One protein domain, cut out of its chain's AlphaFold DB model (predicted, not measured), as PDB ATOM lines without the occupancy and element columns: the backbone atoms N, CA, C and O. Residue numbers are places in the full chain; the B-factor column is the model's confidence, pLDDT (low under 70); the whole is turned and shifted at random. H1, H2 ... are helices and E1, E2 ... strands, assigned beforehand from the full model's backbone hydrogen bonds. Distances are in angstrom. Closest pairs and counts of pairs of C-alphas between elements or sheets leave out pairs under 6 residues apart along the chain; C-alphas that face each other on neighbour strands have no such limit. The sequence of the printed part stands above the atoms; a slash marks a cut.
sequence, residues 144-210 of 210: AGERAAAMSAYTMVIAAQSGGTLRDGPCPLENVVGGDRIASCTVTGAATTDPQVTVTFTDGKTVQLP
ATOM      1  N   ALA A 144      33.178  29.751 -12.160       87.00
ATOM      2  CA  ALA A 144      32.427  28.969 -11.179       87.00
ATOM      3  C   ALA A 144      31.005  28.645 -11.671       87.00
ATOM      4  O   ALA A 144      30.539  27.518 -11.507       87.00
ATOM      5  N   GLY A 145      30.334  29.609 -12.308       85.75
ATOM      6  CA  GLY A 145      29.017  29.416 -12.912       85.75
ATOM      7  C   GLY A 145      29.030  28.439 -14.091       85.75
ATOM      8  O   GLY A 145      28.176  27.560 -14.154       85.75
ATOM      9  N   GLU A 146      30.011  28.562 -14.986       89.62
ATOM     10  CA  GLU A 146      30.251  27.638 -16.105       89.62
ATOM     11  C   GLU A 146      30.503  26.220 -15.579       89.62
ATOM     12  O   GLU A 146      29.845  25.267 -15.990       89.62
ATOM     13  N   ARG A 147      31.377  26.068 -14.578       88.81
ATOM     14  CA  ARG A 147      31.650  24.762 -13.969       88.81
ATOM     15  C   ARG A 147      30.407  24.149 -13.322       88.81
ATOM     16  O   ARG A 147      30.188  22.951 -13.468       88.81
ATOM     17  N   ALA A 148      29.582  24.944 -12.641       88.38
ATOM     18  CA  ALA A 148      28.333  24.466 -12.053       88.38
ATOM     19  C   ALA A 148      27.328  23.999 -13.123       88.38
ATOM     20  O   ALA A 148      26.725  22.938 -12.970       88.38
ATOM     21  N   ALA A 149      27.192  24.749 -14.221       90.69
ATOM     22  CA  ALA A 149      26.333  24.374 -15.342       90.69
ATOM     23  C   ALA A 149      26.825  23.094 -16.039       90.69
ATOM     24  O   ALA A 149      26.028  22.195 -16.299       90.69
ATOM     25  N   ALA A 150      28.139  22.962 -16.260       91.69
ATOM     26  CA  ALA A 150      28.727  21.744 -16.814       91.69
ATOM     27  C   ALA A 150      28.474  20.526 -15.909       91.69
ATOM     28  O   ALA A 150      28.054  19.479 -16.394       91.69
ATOM     29  N   MET A 151      28.653  20.670 -14.590       91.25
ATOM     30  CA  MET A 151      28.353  19.597 -13.634       91.25
ATOM     31  C   MET A 151      26.865  19.228 -13.629       91.25
ATOM     32  O   MET A 151      26.537  18.050 -13.537       91.25
ATOM     33  N   SER A 152      25.960  20.201 -13.769       91.19
ATOM     34  CA  SER A 152      24.524  19.926 -13.889       91.19
ATOM     35  C   SER A 152      24.198  19.153 -15.177       91.19
ATOM     36  O   SER A 152      23.464  18.164 -15.122       91.19
ATOM     37  N   ALA A 153      24.799  19.519 -16.313       91.12
ATOM     38  CA  ALA A 153      24.677  18.756 -17.557       91.12
ATOM     39  C   ALA A 153      25.202  17.322 -17.397       91.12
ATOM     40  O   ALA A 153      24.526  16.368 -17.776       91.12
ATOM     41  N   TYR A 154      26.354  17.161 -16.748       91.38
ATOM     42  CA  TYR A 154      26.916  15.852 -16.441       91.38
ATOM     43  C   TYR A 154      25.990  14.999 -15.564       91.38
ATOM     44  O   TYR A 154      25.735  13.842 -15.883       91.38
ATOM     45  N   THR A 155      25.385  15.567 -14.515       90.62
ATOM     46  CA  THR A 155      24.417  14.822 -13.688       90.62
ATOM     47  C   THR A 155      23.197  14.342 -14.478       90.62
ATOM     48  O   THR A 155      22.703  13.248 -14.215       90.62
ATOM     49  N   MET A 156      22.742  15.105 -15.481       90.25
ATOM     50  CA  MET A 156      21.654  14.682 -16.372       90.25
ATOM     51  C   MET A 156      22.082  13.548 -17.308       90.25
ATOM     52  O   MET A 156      21.298  12.633 -17.560       90.25
ATOM     53  N   VAL A 157      23.329  13.571 -17.783       90.38
ATOM     54  CA  VAL A 157      23.917  12.488 -18.586       90.38
ATOM     55  C   VAL A 157      24.003  11.195 -17.778       90.38
ATOM     56  O   VAL A 157      23.522  10.162 -18.242       90.38
ATOM     57  N   ILE A 158      24.515  11.251 -16.546       90.50
ATOM     58  CA  ILE A 158      24.581  10.090 -15.645       90.50
ATOM     59  C   ILE A 158      23.178   9.572 -15.296       90.50
ATOM     60  O   ILE A 158      22.943   8.362 -15.293       90.50
ATOM     61  N   ALA A 159      22.207  10.462 -15.070       88.62
ATOM     62  CA  ALA A 159      20.818  10.060 -14.856       88.62
ATOM     63  C   ALA A 159      20.246   9.315 -16.078       88.62
ATOM     64  O   ALA A 159      19.677   8.233 -15.923       88.62
ATOM     65  N   ALA A 160      20.458   9.828 -17.295       88.44
ATOM     66  CA  ALA A 160      20.038   9.169 -18.534       88.44
ATOM     67  C   ALA A 160      20.752   7.823 -18.761       88.44
ATOM     68  O   ALA A 160      20.142   6.868 -19.246       88.44
ATOM     69  N   GLN A 161      22.022   7.709 -18.368       89.38
ATOM     70  CA  GLN A 161      22.779   6.456 -18.428       89.38
ATOM     71  C   GLN A 161      22.178   5.408 -17.490       89.38
ATOM     72  O   GLN A 161      21.906   4.287 -17.911       89.38
ATOM     73  N   SER A 162      21.895   5.794 -16.241       87.50
ATOM     74  CA  SER A 162      21.269   4.912 -15.249       87.50
ATOM     75  C   SER A 162      19.863   4.461 -15.665       87.50
ATOM     76  O   SER A 162      19.461   3.337 -15.372       87.50
ATOM     77  N   GLY A 163      19.139   5.309 -16.403       86.38
ATOM     78  CA  GLY A 163      17.842   4.988 -16.997       86.38
ATOM     79  C   GLY A 163      17.918   4.185 -18.302       86.38
ATOM     80  O   GLY A 163      16.874   3.848 -18.854       86.38
ATOM     81  N   GLY A 164      19.119   3.894 -18.819       85.06
ATOM     82  CA  GLY A 164      19.325   3.162 -20.072       85.06
ATOM     83  C   GLY A 164      18.925   3.933 -21.336       85.06
ATOM     84  O   GLY A 164      18.732   3.327 -22.389       85.06
ATOM     85  N   THR A 165      18.771   5.256 -21.249       85.94
ATOM     86  CA  THR A 165      18.328   6.114 -22.361       85.94
ATOM     87  C   THR A 165      19.459   6.918 -23.000       85.94
ATOM     88  O   THR A 165      19.239   7.551 -24.034       85.94
ATOM     89  N   LEU A 166      20.667   6.887 -22.423       89.56
ATOM     90  CA  LEU A 166      21.813   7.641 -22.925       89.56
ATOM     91  C   LEU A 166      22.293   7.135 -24.293       89.56
ATOM     92  O   LEU A 166      22.375   5.933 -24.547       89.56
ATOM     93  N   ARG A 167      22.646   8.076 -25.172       89.94
ATOM     94  CA  ARG A 167      23.246   7.825 -26.488       89.94
ATOM     95  C   ARG A 167      24.352   8.840 -26.749       89.94
ATOM     96  O   ARG A 167      24.308   9.943 -26.210       89.94
ATOM     97  N   ASP A 168      25.306   8.470 -27.598       91.00
ATOM     98  CA  ASP A 168      26.295   9.418 -28.110       91.00
ATOM     99  C   ASP A 168      25.600  10.527 -28.913       91.00
ATOM    100  O   ASP A 168      24.625  10.274 -29.629       91.00
ATOM    101  N   GLY A 169      26.115  11.752 -28.810       91.25
ATOM    102  CA  GLY A 169      25.539  12.927 -29.462       91.25
ATOM    103  C   GLY A 169      25.092  14.002 -28.468       91.25
ATOM    104  O   GLY A 169      25.759  14.198 -27.455       91.25
ATOM    105  N   PRO A 170      24.024  14.768 -28.759       91.44
ATOM    106  CA  PRO A 170      23.599  15.879 -27.910       91.44
ATOM    107  C   PRO A 170      23.228  15.439 -26.488       91.44
ATOM    108  O   PRO A 170      22.505  14.460 -26.305       91.44
ATOM    109  N   CYS A 171      23.678  16.191 -25.480       89.38
ATOM    110  CA  CYS A 171      23.293  15.941 -24.090       89.38
ATOM    111  C   CYS A 171      21.804  16.256 -23.838       89.38
ATOM    112  O   CYS A 171      21.274  17.207 -24.421       89.38
ATOM    113  N   PRO A 172      21.143  15.562 -22.896       85.56
ATOM    114  CA  PRO A 172      19.821  15.949 -22.411       85.56
ATOM    115  C   PRO A 172      19.922  17.200 -21.518       85.56
ATOM    116  O   PRO A 172      20.298  17.117 -20.350       85.56
ATOM    117  N   LEU A 173      19.602  18.376 -22.070       84.81
ATOM    118  CA  LEU A 173      19.734  19.674 -21.382       84.81
ATOM    119  C   LEU A 173      18.444  20.184 -20.709       84.81
ATOM    120  O   LEU A 173      18.449  21.260 -20.116       84.81
ATOM    121  N   GLU A 174      17.350  19.426 -20.771       81.12
ATOM    122  CA  GLU A 174      15.988  19.868 -20.415       81.12
ATOM    123  C   GLU A 174      15.845  20.400 -18.979       81.12
ATOM    124  O   GLU A 174      15.013  21.268 -18.732       81.12
ATOM    125  N   ASN A 175      16.681  19.931 -18.044       82.06
ATOM    126  CA  ASN A 175      16.653  20.327 -16.628       82.06
ATOM    127  C   ASN A 175      18.014  20.824 -16.109       82.06
ATOM    128  O   ASN A 175      18.303  20.737 -14.914       82.06
ATOM    129  N   VAL A 176      18.881  21.322 -16.996       87.00
ATOM    130  CA  VAL A 176      20.220  21.784 -16.613       87.00
ATOM    131  C   VAL A 176      20.165  23.197 -16.042       87.00
ATOM    132  O   VAL A 176      19.767  24.154 -16.710       87.00
ATOM    133  N   VAL A 177      20.630  23.349 -14.801       85.62
ATOM    134  CA  VAL A 177      20.756  24.660 -14.160       85.62
ATOM    135  C   VAL A 177      21.841  25.457 -14.879       85.62
ATOM    136  O   VAL A 177      23.009  25.076 -14.879       85.62
ATOM    137  N   GLY A 178      21.462  26.588 -15.477       82.94
ATOM    138  CA  GLY A 178      22.376  27.393 -16.289       82.94
ATOM    139  C   GLY A 178      22.549  26.897 -17.728       82.94
ATOM    140  O   GLY A 178      23.540  27.254 -18.364       82.94
ATOM    141  N   GLY A 179      21.619  26.080 -18.239       83.56
ATOM    142  CA  GLY A 179      21.626  25.615 -19.630       83.56
ATOM    143  C   GLY A 179      21.555  26.739 -20.671       83.56
ATOM    144  O   GLY A 179      22.044  26.572 -21.779       83.56
ATOM    145  N   ASP A 180      21.051  27.917 -20.297       87.38
ATOM    146  CA  ASP A 180      21.031  29.139 -21.112       87.38
ATOM    147  C   ASP A 180      22.429  29.645 -21.509       87.38
ATOM    148  O   ASP A 180      22.581  30.359 -22.498       87.38
ATOM    149  N   ARG A 181      23.459  29.259 -20.750       87.62
ATOM    150  CA  ARG A 181      24.863  29.613 -21.005       87.62
ATOM    151  C   ARG A 181      25.585  28.596 -21.889       87.62
ATOM    152  O   ARG A 181      26.710  28.856 -22.315       87.62
ATOM    153  N   ILE A 182      24.971  27.442 -22.145       91.81
ATOM    154  CA  ILE A 182      25.553  26.348 -22.923       91.81
ATOM    155  C   ILE A 182      25.183  26.550 -24.396       91.81
ATOM    156  O   ILE A 182      24.014  26.525 -24.763       91.81
ATOM    157  N   ALA A 183      26.189  26.730 -25.249       92.56
ATOM    158  CA  ALA A 183      26.010  26.805 -26.697       92.56
ATOM    159  C   ALA A 183      25.861  25.412 -27.321       92.56
ATOM    160  O   ALA A 183      25.054  25.213 -28.228       92.56
ATOM    161  N   SER A 184      26.632  24.438 -26.838       93.25
ATOM    162  CA  SER A 184      26.494  23.040 -27.231       93.25
ATOM    163  C   SER A 184      26.966  22.104 -26.123       93.25
ATOM    164  O   SER A 184      27.807  22.456 -25.298       93.25
ATOM    165  N   CYS A 185      26.403  20.901 -26.089       93.12
ATOM    166  CA  CYS A 185      26.836  19.836 -25.195       93.12
ATOM    167  C   CYS A 185      26.802  18.515 -25.953       93.12
ATOM    168  O   CYS A 185      25.781  18.189 -26.567       93.12
ATOM    169  N   THR A 186      27.897  17.764 -25.904       95.75
ATOM    170  CA  THR A 186      28.029  16.457 -26.547       95.75
ATOM    171  C   THR A 186      28.501  15.394 -25.567       95.75
ATOM    172  O   THR A 186      29.384  15.626 -24.743       95.75
ATOM    173  N   VAL A 187      27.914  14.207 -25.690       94.44
ATOM    174  CA  VAL A 187      28.277  12.993 -24.964       94.44
ATOM    175  C   VAL A 187      28.973  12.037 -25.919       94.44
ATOM    176  O   VAL A 187      28.509  11.834 -27.045       94.44
ATOM    177  N   THR A 188      30.061  11.429 -25.461       92.25
ATOM    178  CA  THR A 188      30.729  10.329 -26.161       92.25
ATOM    179  C   THR A 188      31.047   9.190 -25.208       92.25
ATOM    180  O   THR A 188      31.443   9.430 -24.069       92.25
ATOM    181  N   GLY A 189      30.940   7.955 -25.690       87.56
ATOM    182  CA  GLY A 189      31.151   6.779 -24.858       87.56
ATOM    183  C   GLY A 189      29.925   6.447 -24.012       87.56
ATOM    184  O   GLY A 189      30.067   5.920 -22.924       87.56
ATOM    185  N   ALA A 190      28.708   6.709 -24.492       86.56
ATOM    186  CA  ALA A 190      27.471   6.414 -23.762       86.56
ATOM    187  C   ALA A 190      27.333   4.942 -23.313       86.56
ATOM    188  O   ALA A 190      26.606   4.651 -22.365       86.56
ATOM    189  N   ALA A 191      28.015   4.016 -23.997       80.88
ATOM    190  CA  ALA A 191      28.033   2.589 -23.677       80.88
ATOM    191  C   ALA A 191      29.098   2.183 -22.634       80.88
ATOM    192  O   ALA A 191      29.135   1.019 -22.233       80.88
ATOM    193  N   THR A 192      29.989   3.091 -22.228       83.25
ATOM    194  CA  THR A 192      30.979   2.833 -21.171       83.25
ATOM    195  C   THR A 192      30.361   3.104 -19.798       83.25
ATOM    196  O   THR A 192      29.233   3.580 -19.698       83.25
ATOM    197  N   THR A 193      31.079   2.783 -18.721       80.88
ATOM    198  CA  THR A 193      30.677   3.158 -17.354       80.88
ATOM    199  C   THR A 193      30.915   4.638 -17.051       80.88
ATOM    200  O   THR A 193      30.193   5.179 -16.225       80.88
ATOM    201  N   ASP A 194      31.846   5.285 -17.759       84.75
ATOM    202  CA  ASP A 194      32.194   6.707 -17.626       84.75
ATOM    203  C   ASP A 194      32.036   7.414 -18.988       84.75
ATOM    204  O   ASP A 194      32.941   7.335 -19.834       84.75
ATOM    205  N   PRO A 195      30.866   8.026 -19.257       86.69
ATOM    206  CA  PRO A 195      30.615   8.753 -20.489       86.69
ATOM    207  C   PRO A 195      31.224  10.156 -20.418       86.69
ATOM    208  O   PRO A 195      30.903  10.958 -19.545       86.69
ATOM    209  N   GLN A 196      32.020  10.496 -21.425       92.19
ATOM    210  CA  GLN A 196      32.659  11.803 -21.529       92.19
ATOM    211  C   GLN A 196      31.642  12.858 -21.959       92.19
ATOM    212  O   GLN A 196      30.957  12.687 -22.973       92.19
ATOM    213  N   VAL A 197      31.599  13.983 -21.246       92.31
ATOM    214  CA  VAL A 197      30.710  15.109 -21.557       92.31
ATOM    215  C   VAL A 197      31.534  16.338 -21.894       92.31
ATOM    216  O   VAL A 197      32.301  16.835 -21.074       92.31
ATOM    217  N   THR A 198      31.352  16.858 -23.103       94.94
ATOM    218  CA  THR A 198      31.980  18.098 -23.563       94.94
ATOM    219  C   THR A 198      30.924  19.191 -23.629       94.94
ATOM    220  O   THR A 198      29.955  19.078 -24.375       94.94
ATOM    221  N   VAL A 199      31.102  20.250 -22.843       94.44
ATOM    222  CA  VAL A 199      30.192  21.398 -22.761       94.44
ATOM    223  C   VAL A 199      30.899  22.628 -23.305       94.44
ATOM    224  O   VAL A 199      31.925  23.041 -22.765       94.44
ATOM    225  N   THR A 200      30.330  23.236 -24.336       94.62
ATOM    226  CA  THR A 200      30.801  24.496 -24.909       94.62
ATOM    227  C   THR A 200      29.848  25.610 -24.511       94.62
ATOM    228  O   THR A 200      28.645  25.537 -24.766       94.62
ATOM    229  N   PHE A 201      30.379  26.656 -23.891       93.75
ATOM    230  CA  PHE A 201      29.620  27.819 -23.448       93.75
ATOM    231  C   PHE A 201      29.499  28.868 -24.556       93.75
ATOM    232  O   PHE A 201      30.266  28.885 -25.518       93.75
ATOM    233  N   THR A 202      28.537  29.778 -24.417       91.25
ATOM    234  CA  THR A 202      28.312  30.883 -25.365       91.25
ATOM    235  C   THR A 202      29.498  31.840 -25.493       91.25
ATOM    236  O   THR A 202      29.595  32.557 -26.483       91.25
ATOM    237  N   ASP A 203      30.404  31.861 -24.512       87.25
ATOM    238  CA  ASP A 203      31.653  32.629 -24.559       87.25
ATOM    239  C   ASP A 203      32.800  31.886 -25.282       87.25
ATOM    240  O   ASP A 203      33.914  32.402 -25.369       87.25
ATOM    241  N   GLY A 204      32.531  30.689 -25.816       88.44
ATOM    242  CA  GLY A 204      33.477  29.859 -26.558       88.44
ATOM    243  C   GLY A 204      34.352  28.956 -25.690       88.44
ATOM    244  O   GLY A 204      35.107  28.146 -26.231       88.44
ATOM    245  N   LYS A 205      34.267  29.041 -24.356       90.19
ATOM    246  CA  LYS A 205      35.008  28.120 -23.488       90.19
ATOM    247  C   LYS A 205      34.421  26.724 -23.555       90.19
ATOM    248  O   LYS A 205      33.211  26.541 -23.656       90.19
ATOM    249  N   THR A 206      35.298  25.736 -23.439       91.38
ATOM    250  CA  THR A 206      34.922  24.325 -23.426       91.38
ATOM    251  C   THR A 206      35.361  23.691 -22.115       91.38
ATOM    252  O   THR A 206      36.500  23.865 -21.685       91.38
ATOM    253  N   VAL A 207      34.453  22.956 -21.482       92.25
ATOM    254  CA  VAL A 207      34.722  22.139 -20.300       92.25
ATOM    255  C   VAL A 207      34.448  20.690 -20.661       92.25
ATOM    256  O   VAL A 207      33.372  20.369 -21.160       92.25
ATOM    257  N   GLN A 208      35.416  19.822 -20.389       91.25
ATOM    258  CA  GLN A 208      35.266  18.382 -20.537       91.25
ATOM    259  C   GLN A 208      35.183  17.744 -19.152       91.25
ATOM    260  O   GLN A 208      36.001  18.038 -18.275       91.25
ATOM    261  N   LEU A 209      34.166  16.915 -18.951       88.19
ATOM    262  CA  LEU A 209      33.926  16.161 -17.728       88.19
ATOM    263  C   LEU A 209      34.044  14.659 -18.028       88.19
ATOM    264  O   LEU A 209      33.656  14.250 -19.128       88.19
ATOM    265  N   PRO A 210      34.634  13.883 -17.098       78.88
ATOM    266  CA  PRO A 210      34.950  12.478 -17.308       78.88
ATOM    267  C   PRO A 210      33.725  11.585 -17.403       78.88
ATOM    268  O   PRO A 210      32.814  11.788 -16.577       78.88
TER     269      PRO A 210
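This is residues 144 to 210 of the 210 residues of an uncharacterized protein of Deinococcus xianganensis (UniProt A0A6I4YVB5). A small antiparallel sheet of three strands forms one layer, and a single long helix, H1, packs over one of its faces, slanting across the three strands; no named helix covers the other face. A long stretch with no named element, residues 163 to 181, runs from the end of H1 back to the first strand, and its residues 169 to 170 pair briefly with the edge of the sheet at E1. The printed part has 67 residues, with one named helix and three named strands in the order H1, E1, E2, E3; the sheet's order is E1, E2, E3, and the class is mixed, helices and strands. The whole is compact, with a radius of gyration of the C-alphas of 10.8 A, and elongated in outline, with spans of 31 by 18 by 17 A.

In the sheet, E1 is residues 182 to 188, 17.1 A from first to last C-alpha, beginning at C-alpha 182 at (25.553, 26.348, -22.923). E2 is residues 196 to 201, 16.4 A long. E3 is residues 206 to 209, 10.0 A long, ending at C-alpha 209 at (33.926, 16.161, -17.728). H1 is residues 144 to 162, 26.8 A long, beginning at C-alpha 144 at (32.427, 28.969, -11.179).

E1, E2 and E3 form a meander, each strand the antiparallel neighbour of the one before, with E1 and E3 as edge strands. E1 and E2 are a hairpin at 167 degrees between their directions, with N 186 and O 198 within hydrogen-bond range at 2.9 A and N 200 and O 184 at 2.8 A. E2 and E3 are a hairpin at 155 degrees, with N 199 and O 207 within hydrogen-bond range at 2.8 A. Outside the named strands, residues 169 to 170 pair antiparallel with residues 186 to 187 of E1. H1 is on the sheet at a height over the sheet of 9.0 A, giving two layers, a helix on one face of a sheet. It lies over E1, E2 and E3, slantwise to the strands, at 37 degrees to E2 on the local plane. The closest C-alphas of H1 and E2 are those of Ala 150 and Val 199, 6.1 A apart; those of H1 and E3 are Ala 150 and Val 207, 6.9 A apart. In H1 every O i to N i+4 pair is within hydrogen-bond range.

The two C-alphas farthest apart are those of Gly 164 and Asp 203, 32.3 A. The printed part has no cut, and residue 210 is the chain's last. The link from H1 to E1 is long, with 19 residues, E1 to E2 is short, with 7, and E2 to E3 is tight, with 4. The mean pLDDT of the printed part is 88.9, and no printed residue is under 70.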